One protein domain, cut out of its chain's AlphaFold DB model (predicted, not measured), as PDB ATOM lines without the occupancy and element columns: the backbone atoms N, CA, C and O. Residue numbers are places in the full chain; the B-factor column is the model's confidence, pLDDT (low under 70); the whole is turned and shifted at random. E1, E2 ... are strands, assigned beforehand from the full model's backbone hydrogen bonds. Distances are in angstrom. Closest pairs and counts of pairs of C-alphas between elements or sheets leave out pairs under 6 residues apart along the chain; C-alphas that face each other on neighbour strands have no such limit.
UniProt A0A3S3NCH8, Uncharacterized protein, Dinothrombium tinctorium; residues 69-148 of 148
ATOM      1  N   ILE A  69     276.822 597.964 452.832       87.88
ATOM      2  CA  ILE A  69     275.447 597.768 453.291       87.88
ATOM      3  C   ILE A  69     274.869 596.541 452.591       87.88
ATOM      4  O   ILE A  69     274.806 596.491 451.362       87.88
ATOM      5  N   THR A  70     274.443 595.545 453.361       92.69
ATOM      6  CA  THR A  70     273.869 594.312 452.824       92.69
ATOM      7  C   THR A  70     272.675 593.853 453.644       92.69
ATOM      8  O   THR A  70     272.685 593.875 454.879       92.69
ATOM      9  N   LYS A  71     271.637 593.403 452.933       94.38
ATOM     10  CA  LYS A  71     270.495 592.715 453.536       94.38
ATOM     11  C   LYS A  71     270.964 591.444 454.250       94.38
ATOM     12  O   LYS A  71     271.944 590.836 453.806       94.38
ATOM     13  N   PRO A  72     270.284 591.042 455.332       95.88
ATOM     14  CA  PRO A  72     270.594 589.800 456.009       95.88
ATOM     15  C   PRO A  72     270.379 588.603 455.079       95.88
ATOM     16  O   PRO A  72     269.486 588.587 454.234       95.88
ATOM     17  N   VAL A  73     271.205 587.584 455.261       95.44
ATOM     18  CA  VAL A  73     271.069 586.260 454.667       95.44
ATOM     19  C   VAL A  73     271.228 585.255 455.795       95.44
ATOM     20  O   VAL A  73     272.205 585.314 456.542       95.44
ATOM     21  N   VAL A  74     270.259 584.353 455.908       96.19
ATOM     22  CA  VAL A  74     270.177 583.363 456.982       96.19
ATOM     23  C   VAL A  74     270.483 581.981 456.426       96.19
ATOM     24  O   VAL A  74     269.929 581.581 455.398       96.19
ATOM     25  N   TYR A  75     271.329 581.243 457.136       94.94
ATOM     26  CA  TYR A  75     271.575 579.821 456.929       94.94
ATOM     27  C   TYR A  75     271.290 579.083 458.236       94.94
ATOM     28  O   TYR A  75     271.636 579.565 459.312       94.94
ATOM     29  N   LEU A  76     270.661 577.918 458.132       93.81
ATOM     30  CA  LEU A  76     270.462 577.013 459.257       93.81
ATOM     31  C   LEU A  76     271.394 575.824 459.083       93.81
ATOM     32  O   LEU A  76     271.443 575.236 458.004       93.81
ATOM     33  N   ASP A  77     272.114 575.498 460.146       94.19
ATOM     34  CA  ASP A  77     272.990 574.338 460.225       94.19
ATOM     35  C   ASP A  77     272.707 573.579 461.523       94.19
ATOM     36  O   ASP A  77     272.298 574.181 462.521       94.19
ATOM     37  N   TYR A  78     272.897 572.264 461.519       92.88
ATOM     38  CA  TYR A  78     272.633 571.425 462.682       92.88
ATOM     39  C   TYR A  78     273.625 570.273 462.783       92.88
ATOM     40  O   TYR A  78     274.078 569.721 461.783       92.88
ATOM     41  N   HIS A  79     273.931 569.871 464.012       92.88
ATOM     42  CA  HIS A  79     274.688 568.653 464.265       92.88
ATOM     43  C   HIS A  79     274.269 568.010 465.585       92.88
ATOM     44  O   HIS A  79     273.800 568.676 466.510       92.88
ATOM     45  N   PHE A  80     274.463 566.699 465.666       91.00
ATOM     46  CA  PHE A  80     274.289 565.941 466.897       91.00
ATOM     47  C   PHE A  80     275.630 565.849 467.618       91.00
ATOM     48  O   PHE A  80     276.637 565.433 467.041       91.00
ATOM     49  N   SER A  81     275.642 566.263 468.880       88.19
ATOM     50  CA  SER A  81     276.787 566.085 469.765       88.19
ATOM     51  C   SER A  81     276.980 564.595 470.080       88.19
ATOM     52  O   SER A  81     275.989 563.870 470.208       88.19
ATOM     53  N   PRO A  82     278.220 564.127 470.318       87.12
ATOM     54  CA  PRO A  82     278.473 562.784 470.848       87.12
ATOM     55  C   PRO A  82     277.766 562.514 472.187       87.12
ATOM     56  O   PRO A  82     277.530 561.363 472.534       87.12
ATOM     57  N   THR A  83     277.423 563.569 472.935       83.75
ATOM     58  CA  THR A  83     276.663 563.497 474.197       83.75
ATOM     59  C   THR A  83     275.166 563.244 474.000       83.75
ATOM     60  O   THR A  83     274.458 563.057 474.985       83.75
ATOM     61  N   GLY A  84     274.676 563.231 472.755       84.38
ATOM     62  CA  GLY A  84     273.258 563.066 472.421       84.38
ATOM     63  C   GLY A  84     272.468 564.377 472.344       84.38
ATOM     64  O   GLY A  84     271.280 564.351 472.040       84.38
ATOM     65  N   ASP A  85     273.111 565.524 472.579       89.44
ATOM     66  CA  ASP A  85     272.468 566.834 472.454       89.44
ATOM     67  C   ASP A  85     272.353 567.273 470.986       89.44
ATOM     68  O   ASP A  85     273.281 567.092 470.194       89.44
ATOM     69  N   PHE A  86     271.241 567.918 470.627       91.00
ATOM     70  CA  PHE A  86     271.063 568.526 469.310       91.00
ATOM     71  C   PHE A  86     271.507 569.991 469.341       91.00
ATOM     72  O   PHE A  86     270.991 570.784 470.132       91.00
ATOM     73  N   GLN A  87     272.454 570.373 468.483       92.19
ATOM     74  CA  GLN A  87     272.864 571.767 468.317       92.19
ATOM     75  C   GLN A  87     272.332 572.339 467.009       92.19
ATOM     76  O   GLN A  87     272.647 571.841 465.928       92.19
ATOM     77  N   LEU A  88     271.596 573.445 467.121       93.06
ATOM     78  CA  LEU A  88     271.118 574.239 465.997       93.06
ATOM     79  C   LEU A  88     271.903 575.552 465.929       93.06
ATOM     80  O   LEU A  88     271.985 576.295 466.909       93.06
ATOM     81  N   SER A  89     272.480 575.838 464.767       93.88
ATOM     82  CA  SER A  89     273.217 577.071 464.487       93.88
ATOM     83  C   SER A  89     272.443 577.915 463.483       93.88
ATOM     84  O   SER A  89     272.144 577.458 462.378       93.88
ATOM     85  N   CYS A  90     272.150 579.162 463.845       94.25
ATOM     86  CA  CYS A  90     271.653 580.149 462.902       94.25
ATOM     87  C   CYS A  90     272.810 581.038 462.454       94.25
ATOM     88  O   CYS A  90     273.295 581.868 463.208       94.25
ATOM     89  N   ILE A  91     273.274 580.851 461.223       94.19
ATOM     90  CA  ILE A  91     274.403 581.602 460.678       94.19
ATOM     91  C   ILE A  91     273.843 582.776 459.884       94.19
ATOM     92  O   ILE A  91     273.254 582.585 458.814       94.19
ATOM     93  N   VAL A  92     274.057 583.993 460.379       95.12
ATOM     94  CA  VAL A  92     273.543 585.208 459.740       95.12
ATOM     95  C   VAL A  92     274.676 586.038 459.146       95.12
ATOM     96  O   VAL A  92     275.702 586.300 459.771       95.12
ATOM     97  N   ARG A  93     274.497 586.481 457.899       93.69
ATOM     98  CA  ARG A  93     275.405 587.420 457.225       93.69
ATOM     99  C   ARG A  93     274.637 588.663 456.817       93.69
ATOM    100  O   ARG A  93     273.600 588.548 456.190       93.69
ATOM    101  N   GLY A  94     275.155 589.844 457.124       92.50
ATOM    102  CA  GLY A  94     274.534 591.115 456.755       92.50
ATOM    103  C   GLY A  94     275.268 592.280 457.402       92.50
ATOM    104  O   GLY A  94     276.019 592.085 458.362       92.50
ATOM    105  N   PHE A  95     275.080 593.485 456.871       91.56
ATOM    106  CA  PHE A  95     275.632 594.695 457.470       91.56
ATOM    107  C   PHE A  95     274.685 595.891 457.284       91.56
ATOM    108  O   PHE A  95     274.260 596.146 456.157       91.56
ATOM    109  N   PRO A  96     274.386 596.671 458.341       92.88
ATOM    110  CA  PRO A  96     274.814 596.528 459.738       92.88
ATOM    111  C   PRO A  96     274.443 595.172 460.344       92.88
ATOM    112  O   PRO A  96     273.591 594.471 459.787       92.88
ATOM    113  N   LYS A  97     275.147 594.778 461.418       92.31
ATOM    114  CA  LYS A  97     274.965 593.466 462.056       92.31
ATOM    115  C   LYS A  97     273.465 593.254 462.329       92.31
ATOM    116  O   LYS A  97     272.898 594.080 463.040       92.31
ATOM    117  N   PRO A  98     272.841 592.205 461.769       94.00
ATOM    118  CA  PRO A  98     271.423 591.965 461.978       94.00
ATOM    119  C   PRO A  98     271.119 591.542 463.414       94.00
ATOM    120  O   PRO A  98     271.933 590.885 464.065       94.00
ATOM    121  N   GLU A  99     269.927 591.888 463.877       93.38
ATOM    122  CA  GLU A  99     269.311 591.287 465.052       93.38
ATOM    123  C   GLU A  99     268.782 589.907 464.674       93.38
ATOM    124  O   GLU A  99     268.131 589.764 463.638       93.38
ATOM    125  N   VAL A 100     269.078 588.897 465.492       93.44
ATOM    126  CA  VAL A 100     268.764 587.494 465.204       93.44
ATOM    127  C   VAL A 100     267.822 586.955 466.268       93.44
ATOM    128  O   VAL A 100     268.093 587.100 467.458       93.44
ATOM    129  N   LYS A 101     266.740 586.309 465.833       92.75
ATOM    130  CA  LYS A 101     265.766 585.632 466.695       92.75
ATOM    131  C   LYS A 101     265.550 584.213 466.204       92.75
ATOM    132  O   LYS A 101     265.277 584.004 465.024       92.75
ATOM    133  N   LEU A 102     265.659 583.242 467.102       92.50
ATOM    134  CA  LEU A 102     265.363 581.845 466.809       92.50
ATOM    135  C   LEU A 102     264.064 581.464 467.510       92.50
ATOM    136  O   LEU A 102     263.914 581.680 468.707       92.50
ATOM    137  N   THR A 103     263.138 580.880 466.768       91.62
ATOM    138  CA  THR A 103     261.842 580.428 467.277       91.62
ATOM    139  C   THR A 103     261.709 578.926 467.082       91.62
ATOM    140  O   THR A 103     262.196 578.371 466.092       91.62
ATOM    141  N   HIS A 104     261.055 578.264 468.030       90.25
ATOM    142  CA  HIS A 104     260.682 576.857 467.950       90.25
ATOM    143  C   HIS A 104     259.182 576.710 468.109       90.25
ATOM    144  O   HIS A 104     258.592 577.218 469.061       90.25
ATOM    145  N   LYS A 105     258.584 575.997 467.162       86.75
ATOM    146  CA  LYS A 105     257.173 575.656 467.140       86.75
ATOM    147  C   LYS A 105     257.032 574.155 467.346       86.75
ATOM    148  O   LYS A 105     257.381 573.358 466.469       86.75
ATOM    149  N   SER A 106     256.487 573.790 468.501       81.19
ATOM    150  CA  SER A 106     256.080 572.420 468.832       81.19
ATOM    151  C   SER A 106     254.623 572.433 469.274       81.19
ATOM    152  O   SER A 106     254.255 573.327 470.030       81.19
ATOM    153  N   ASN A 107     253.814 571.489 468.770       63.41
ATOM    154  CA  ASN A 107     252.432 571.212 469.192       63.41
ATOM    155  C   ASN A 107     251.678 572.456 469.719       63.41
ATOM    156  O   ASN A 107     251.260 572.483 470.868       63.41
ATOM    157  N   GLU A 108     251.570 573.490 468.870       58.38
ATOM    158  CA  GLU A 108     250.808 574.743 469.075       58.38
ATOM    159  C   GLU A 108     251.437 575.876 469.907       58.38
ATOM    160  O   GLU A 108     250.858 576.960 469.955       58.38
ATOM    161  N   VAL A 109     252.642 575.722 470.466       65.94
ATOM    162  CA  VAL A 109     253.330 576.822 471.169       65.94
ATOM    163  C   VAL A 109     254.587 577.244 470.414       65.94
ATOM    164  O   VAL A 109     255.477 576.432 470.157       65.94
ATOM    165  N   GLU A 110     254.658 578.532 470.074       80.31
ATOM    166  CA  GLU A 110     255.871 579.184 469.582       80.31
ATOM    167  C   GLU A 110     256.657 579.748 470.767       80.31
ATOM    168  O   GLU A 110     256.112 580.466 471.608       80.31
ATOM    169  N   LYS A 111     257.936 579.384 470.860       81.56
ATOM    170  CA  LYS A 111     258.852 579.877 471.893       81.56
ATOM    171  C   LYS A 111     260.080 580.487 471.243       81.56
ATOM    172  O   LYS A 111     260.644 579.901 470.322       81.56
ATOM    173  N   GLU A 112     260.514 581.633 471.753       84.38
ATOM    174  CA  GLU A 112     261.818 582.195 471.414       84.38
ATOM    175  C   GLU A 112     262.908 581.406 472.151       84.38
ATOM    176  O   GLU A 112     262.794 581.124 473.346       84.38
ATOM    177  N   ILE A 113     263.938 580.992 471.417       84.38
ATOM    178  CA  ILE A 113     265.099 580.287 471.950       84.38
ATOM    179  C   ILE A 113     266.223 581.299 472.127       84.38
ATOM    180  O   ILE A 113     266.616 581.984 471.181       84.38
ATOM    181  N   GLU A 114     266.791 581.331 473.329       84.12
ATOM    182  CA  GLU A 114     267.982 582.122 473.601       84.12
ATOM    183  C   GLU A 114     269.175 581.589 472.804       84.12
ATOM    184  O   GLU A 114     269.611 580.443 472.947       84.12
ATOM    185  N   LEU A 115     269.718 582.453 471.950       84.75
ATOM    186  CA  LEU A 115     270.942 582.185 471.220       84.75
ATOM    187  C   LEU A 115     272.153 582.532 472.086       84.75
ATOM    188  O   LEU A 115     272.227 583.585 472.721       84.75
ATOM    189  N   THR A 116     273.161 581.668 472.058       85.75
ATOM    190  CA  THR A 116     274.480 581.987 472.617       85.75
ATOM    191  C   THR A 116     275.176 583.086 471.799       85.75
ATOM    192  O   THR A 116     274.752 583.440 470.699       85.75
ATOM    193  N   LYS A 117     276.325 583.589 472.281       79.50
ATOM    194  CA  LYS A 117     277.140 584.610 471.581       79.50
ATOM    195  C   LYS A 117     277.520 584.246 470.136       79.50
ATOM    196  O   LYS A 117     277.897 585.131 469.375       79.50
ATOM    197  N   GLN A 118     277.471 582.960 469.787       82.44
ATOM    198  CA  GLN A 118     277.798 582.429 468.463       82.44
ATOM    199  C   GLN A 118     276.555 582.133 467.610       82.44
ATOM    200  O   GLN A 118     276.684 581.439 466.607       82.44
ATOM    201  N   GLU A 119     275.370 582.614 468.004       89.12
ATOM    202  CA  GLU A 119     274.108 582.370 467.285       89.12
ATOM    203  C   GLU A 119     273.762 580.864 467.218       89.12
ATOM    204  O   GLU A 119     273.201 580.354 466.249       89.12
ATOM    205  N   ARG A 120     274.100 580.138 468.296       88.38
ATOM    206  CA  ARG A 120     273.841 578.699 468.477       88.38
ATOM    207  C   ARG A 120     272.922 578.434 469.659       88.38
ATOM    208  O   ARG A 120     273.045 579.124 470.675       88.38
ATOM    209  N   ALA A 121     272.112 577.386 469.556       86.88
ATOM    210  CA  ALA A 121     271.292 576.852 470.635       86.88
ATOM    211  C   ALA A 121     271.482 575.336 470.780       86.88
ATOM    212  O   ALA A 121     271.497 574.603 469.789       86.88
ATOM    213  N   THR A 122     271.591 574.871 472.024       89.06
ATOM    214  CA  THR A 122     271.580 573.444 472.368       89.06
ATOM    215  C   THR A 122     270.177 573.066 472.822       89.06
ATOM    216  O   THR A 122     269.634 573.678 473.742       89.06
ATOM    217  N   ILE A 123     269.581 572.069 472.180       86.62
ATOM    218  CA  ILE A 123     268.183 571.691 472.353       86.62
ATOM    219  C   ILE A 123     268.116 570.207 472.723       86.62
ATOM    220  O   ILE A 123     268.726 569.359 472.076       86.62
ATOM    221  N   LYS A 124     267.347 569.885 473.767       85.06
ATOM    222  CA  LYS A 124     267.177 568.502 474.246       85.06
ATOM    223  C   LYS A 124     266.236 567.667 473.376       85.06
ATOM    224  O   LYS A 124     266.408 566.460 473.286       85.06
ATOM    225  N   ASN A 125     265.227 568.294 472.770       84.12
ATOM    226  CA  ASN A 125     264.270 567.631 471.888       84.12
ATOM    227  C   ASN A 125     264.256 568.334 470.521       84.12
ATOM    228  O   ASN A 125     263.736 569.450 470.449       84.12
ATOM    229  N   PRO A 126     264.827 567.722 469.468       87.31
ATOM    230  CA  PRO A 126     264.928 568.339 468.151       87.31
ATOM    231  C   PRO A 126     263.603 568.353 467.387       87.31
ATOM    232  O   PRO A 126     263.548 568.935 466.314       87.31
ATOM    233  N   LEU A 127     262.548 567.699 467.877       90.38
ATOM    234  CA  LEU A 127     261.297 567.582 467.133       90.38
ATOM    235  C   LEU A 127     260.564 568.925 467.040       90.38
ATOM    236  O   LEU A 127     260.409 569.656 468.024       90.38
ATOM    237  N   GLY A 128     260.058 569.220 465.846       90.81
ATOM    238  CA  GLY A 128     259.262 570.409 465.568       90.81
ATOM    239  C   GLY A 128     259.858 571.286 464.473       90.81
ATOM    240  O   GLY A 128     260.732 570.884 463.706       90.81
ATOM    241  N   THR A 129     259.328 572.501 464.369       92.56
ATOM    242  CA  THR A 129     259.734 573.465 463.342       92.56
ATOM    243  C   THR A 129     260.531 574.593 463.972       92.56
ATOM    244  O   THR A 129     260.085 575.195 464.945       92.56
ATOM    245  N   TYR A 130     261.691 574.903 463.403       92.81
ATOM    246  CA  TYR A 130     262.552 575.995 463.836       92.81
ATOM    247  C   TYR A 130     262.598 577.061 462.762       92.81
ATOM    248  O   TYR A 130     262.858 576.747 461.600       92.81
ATOM    249  N   ALA A 131     262.387 578.316 463.147       93.94
ATOM    250  CA  ALA A 131     262.542 579.449 462.251       93.94
ATOM    251  C   ALA A 131     263.531 580.452 462.837       93.94
ATOM    252  O   ALA A 131     263.361 580.930 463.960       93.94
ATOM    253  N   CYS A 132     264.575 580.757 462.072       94.81
ATOM    254  CA  CYS A 132     265.502 581.824 462.398       94.81
ATOM    255  C   CYS A 132     265.191 583.058 461.561       94.81
ATOM    256  O   CYS A 132     265.114 582.980 460.332       94.81
ATOM    257  N   TYR A 133     265.045 584.184 462.240       95.00
ATOM    258  CA  TYR A 133     264.745 585.488 461.680       95.00
ATOM    259  C   TYR A 133     265.931 586.412 461.907       95.00
ATOM    260  O   TYR A 133     266.483 586.466 463.004       95.00
ATOM    261  N   ALA A 134     266.305 587.149 460.870       95.88
ATOM    262  CA  ALA A 134     267.338 588.164 460.922       95.88
ATOM    263  C   ALA A 134     266.816 589.476 460.342       95.88
ATOM    264  O   ALA A 134     266.276 589.488 459.233       95.88
ATOM    265  N   ASN A 135     267.020 590.578 461.062       96.12
ATOM    266  CA  ASN A 135     266.572 591.907 460.650       96.12
ATOM    267  C   ASN A 135     267.698 592.938 460.774       96.12
ATOM    268  O   ASN A 135     268.421 592.963 461.768       96.12
ATOM    269  N   ASN A 136     267.852 593.806 459.779       94.94
ATOM    270  CA  ASN A 136     268.639 595.025 459.905       94.94
ATOM    271  C   ASN A 136     267.931 596.203 459.220       94.94
ATOM    272  O   ASN A 136     266.935 596.037 458.525       94.94
ATOM    273  N   ALA A 137     268.492 597.408 459.349       94.25
ATOM    274  CA  ALA A 137     267.923 598.635 458.775       94.25
ATOM    275  C   ALA A 137     267.682 598.604 457.246       94.25
ATOM    276  O   ALA A 137     267.070 599.522 456.706       94.25
ATOM    277  N   TYR A 138     268.178 597.585 456.540       92.94
ATOM    278  CA  TYR A 138     268.106 597.466 455.086       92.94
ATOM    279  C   TYR A 138     267.258 596.284 454.613       92.94
ATOM    280  O   TYR A 138     267.014 596.161 453.407       92.94
ATOM    281  N   GLY A 139     266.786 595.430 455.520       94.25
ATOM    282  CA  GLY A 139     265.833 594.379 455.205       94.25
ATOM    283  C   GLY A 139     265.838 593.222 456.193       94.25
ATOM    284  O   GLY A 139     266.582 593.189 457.170       94.25
ATOM    285  N   GLU A 140     265.020 592.234 455.856       95.94
ATOM    286  CA  GLU A 140     264.749 591.058 456.670       95.94
ATOM    287  C   GLU A 140     265.012 589.785 455.872       95.94
ATOM    288  O   GLU A 140     264.882 589.757 454.643       95.94
ATOM    289  N   ALA A 141     265.389 588.726 456.578       96.12
ATOM    290  CA  ALA A 141     265.519 587.391 456.026       96.12
ATOM    291  C   ALA A 141     265.147 586.356 457.080       96.12
ATOM    292  O   ALA A 141     265.419 586.530 458.268       96.12
ATOM    293  N   SER A 142     264.559 585.253 456.635       95.50
ATOM    294  CA  SER A 142     264.223 584.138 457.505       95.50
ATOM    295  C   SER A 142     264.506 582.803 456.837       95.50
ATOM    296  O   SER A 142     264.519 582.672 455.608       95.50
ATOM    297  N   ARG A 143     264.764 581.795 457.666       96.25
ATOM    298  CA  ARG A 143     264.851 580.398 457.247       96.25
ATOM    299  C   ARG A 143     264.124 579.525 458.239       96.25
ATOM    300  O   ARG A 143     264.247 579.724 459.442       96.25
ATOM    301  N   THR A 144     263.432 578.529 457.707       94.50
ATOM    302  CA  THR A 144     262.662 577.565 458.482       94.50
ATOM    303  C   THR A 144     263.103 576.157 458.122       94.50
ATOM    304  O   THR A 144     263.329 575.863 456.947       94.50
ATOM    305  N   THR A 145     263.234 575.301 459.129       93.38
ATOM    306  CA  THR A 145     263.505 573.871 458.975       93.38
ATOM    307  C   THR A 145     262.612 573.084 459.923       93.38
ATOM    308  O   THR A 145     262.321 573.545 461.028       93.38
ATOM    309  N   THR A 146     262.181 571.901 459.505       92.75
ATOM    310  CA  THR A 146     261.329 571.022 460.307       92.75
ATOM    311  C   THR A 146     262.039 569.694 460.496       92.75
ATOM    312  O   THR A 146     262.526 569.114 459.528       92.75
ATOM    313  N   PHE A 147     262.087 569.227 461.738       90.25
ATOM    314  CA  PHE A 147     262.610 567.916 462.099       90.25
ATOM    315  C   PHE A 147     261.452 567.059 462.613       90.25
ATOM    316  O   PHE A 147     260.690 567.491 463.488       90.25
ATOM    317  N   VAL A 148     261.316 565.876 462.017       84.88
ATOM    318  CA  VAL A 148     260.256 564.885 462.253       84.88
ATOM    319  C   VAL A 148     260.866 563.573 462.707       84.88
ATOM    320  O   VAL A 148     261.976 563.259 462.222       84.88
TER     321      VAL A 148
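What this domain is: This is residues 69 to 148 of the 148 residues of an uncharacterized protein of Dinothrombium tinctorium (UniProt A0A3S3NCH8). A twisted sheet of four strands, E4 E3 E6 E7, faces a smaller sheet of three, E1 E2 E5, and the two make a sandwich, their strands at 26 degrees to each other. Both sheets are antiparallel, with the strands in those orders. The printed part has 80 residues with seven named strands, E1 to E7 along the chain, and no named helix: all strand. It is compact, with a radius of gyration of the C-alphas of 12.8 A and spans of 39 by 29 by 18 A.

Where its parts are: In the larger sheet, E3 is residues 99 to 106, 23.4 A; E4, 109 to 113; E6, 128 to 136, 26.9 A; and E7, 139 to 147, 27.5 A, ending at C-alpha 147 (262.610, 567.916, 462.099). In the smaller, E1 is residues 70 to 80, 31.7 A, beginning at C-alpha 70 (273.869, 594.312, 452.824); E2, 86 to 95, 29.1 A; and E5, 120 to 123.

How they stand to each other: The larger sheet is twisted, its C-alphas up to 5.3 A off its best plane. Its inner strands E3 and E6 are antiparallel, with N 101 and O 133 within hydrogen-bond range at 2.8 A. E6 and E7 form a hairpin, with N 130 and O 145 at 2.8 A. E3 and E4 form another, with N 104 and O 111 at 2.8 A. In the other sheet, E1 and E2 form a hairpin, with N 75 and O 91 at 2.9 A; E5 is the antiparallel neighbour of E2, with N 88 and O 121 at 2.9 A. Between the sheets, the closest C-alphas of E1 and E7 are those of Lys 71 and Gly 139, 5.2 A apart; those of E2 and E6 are Cys 90 and Cys 132, 6.4 A. E1 and E4 are apart.

The domain as a whole: The C-alphas farthest apart are those of Ile 69 and Thr 83, 40.2 A. The printed part has no cut and no long link. Mean pLDDT of the printed part is 89.7; residues 107 to 109 are under 70.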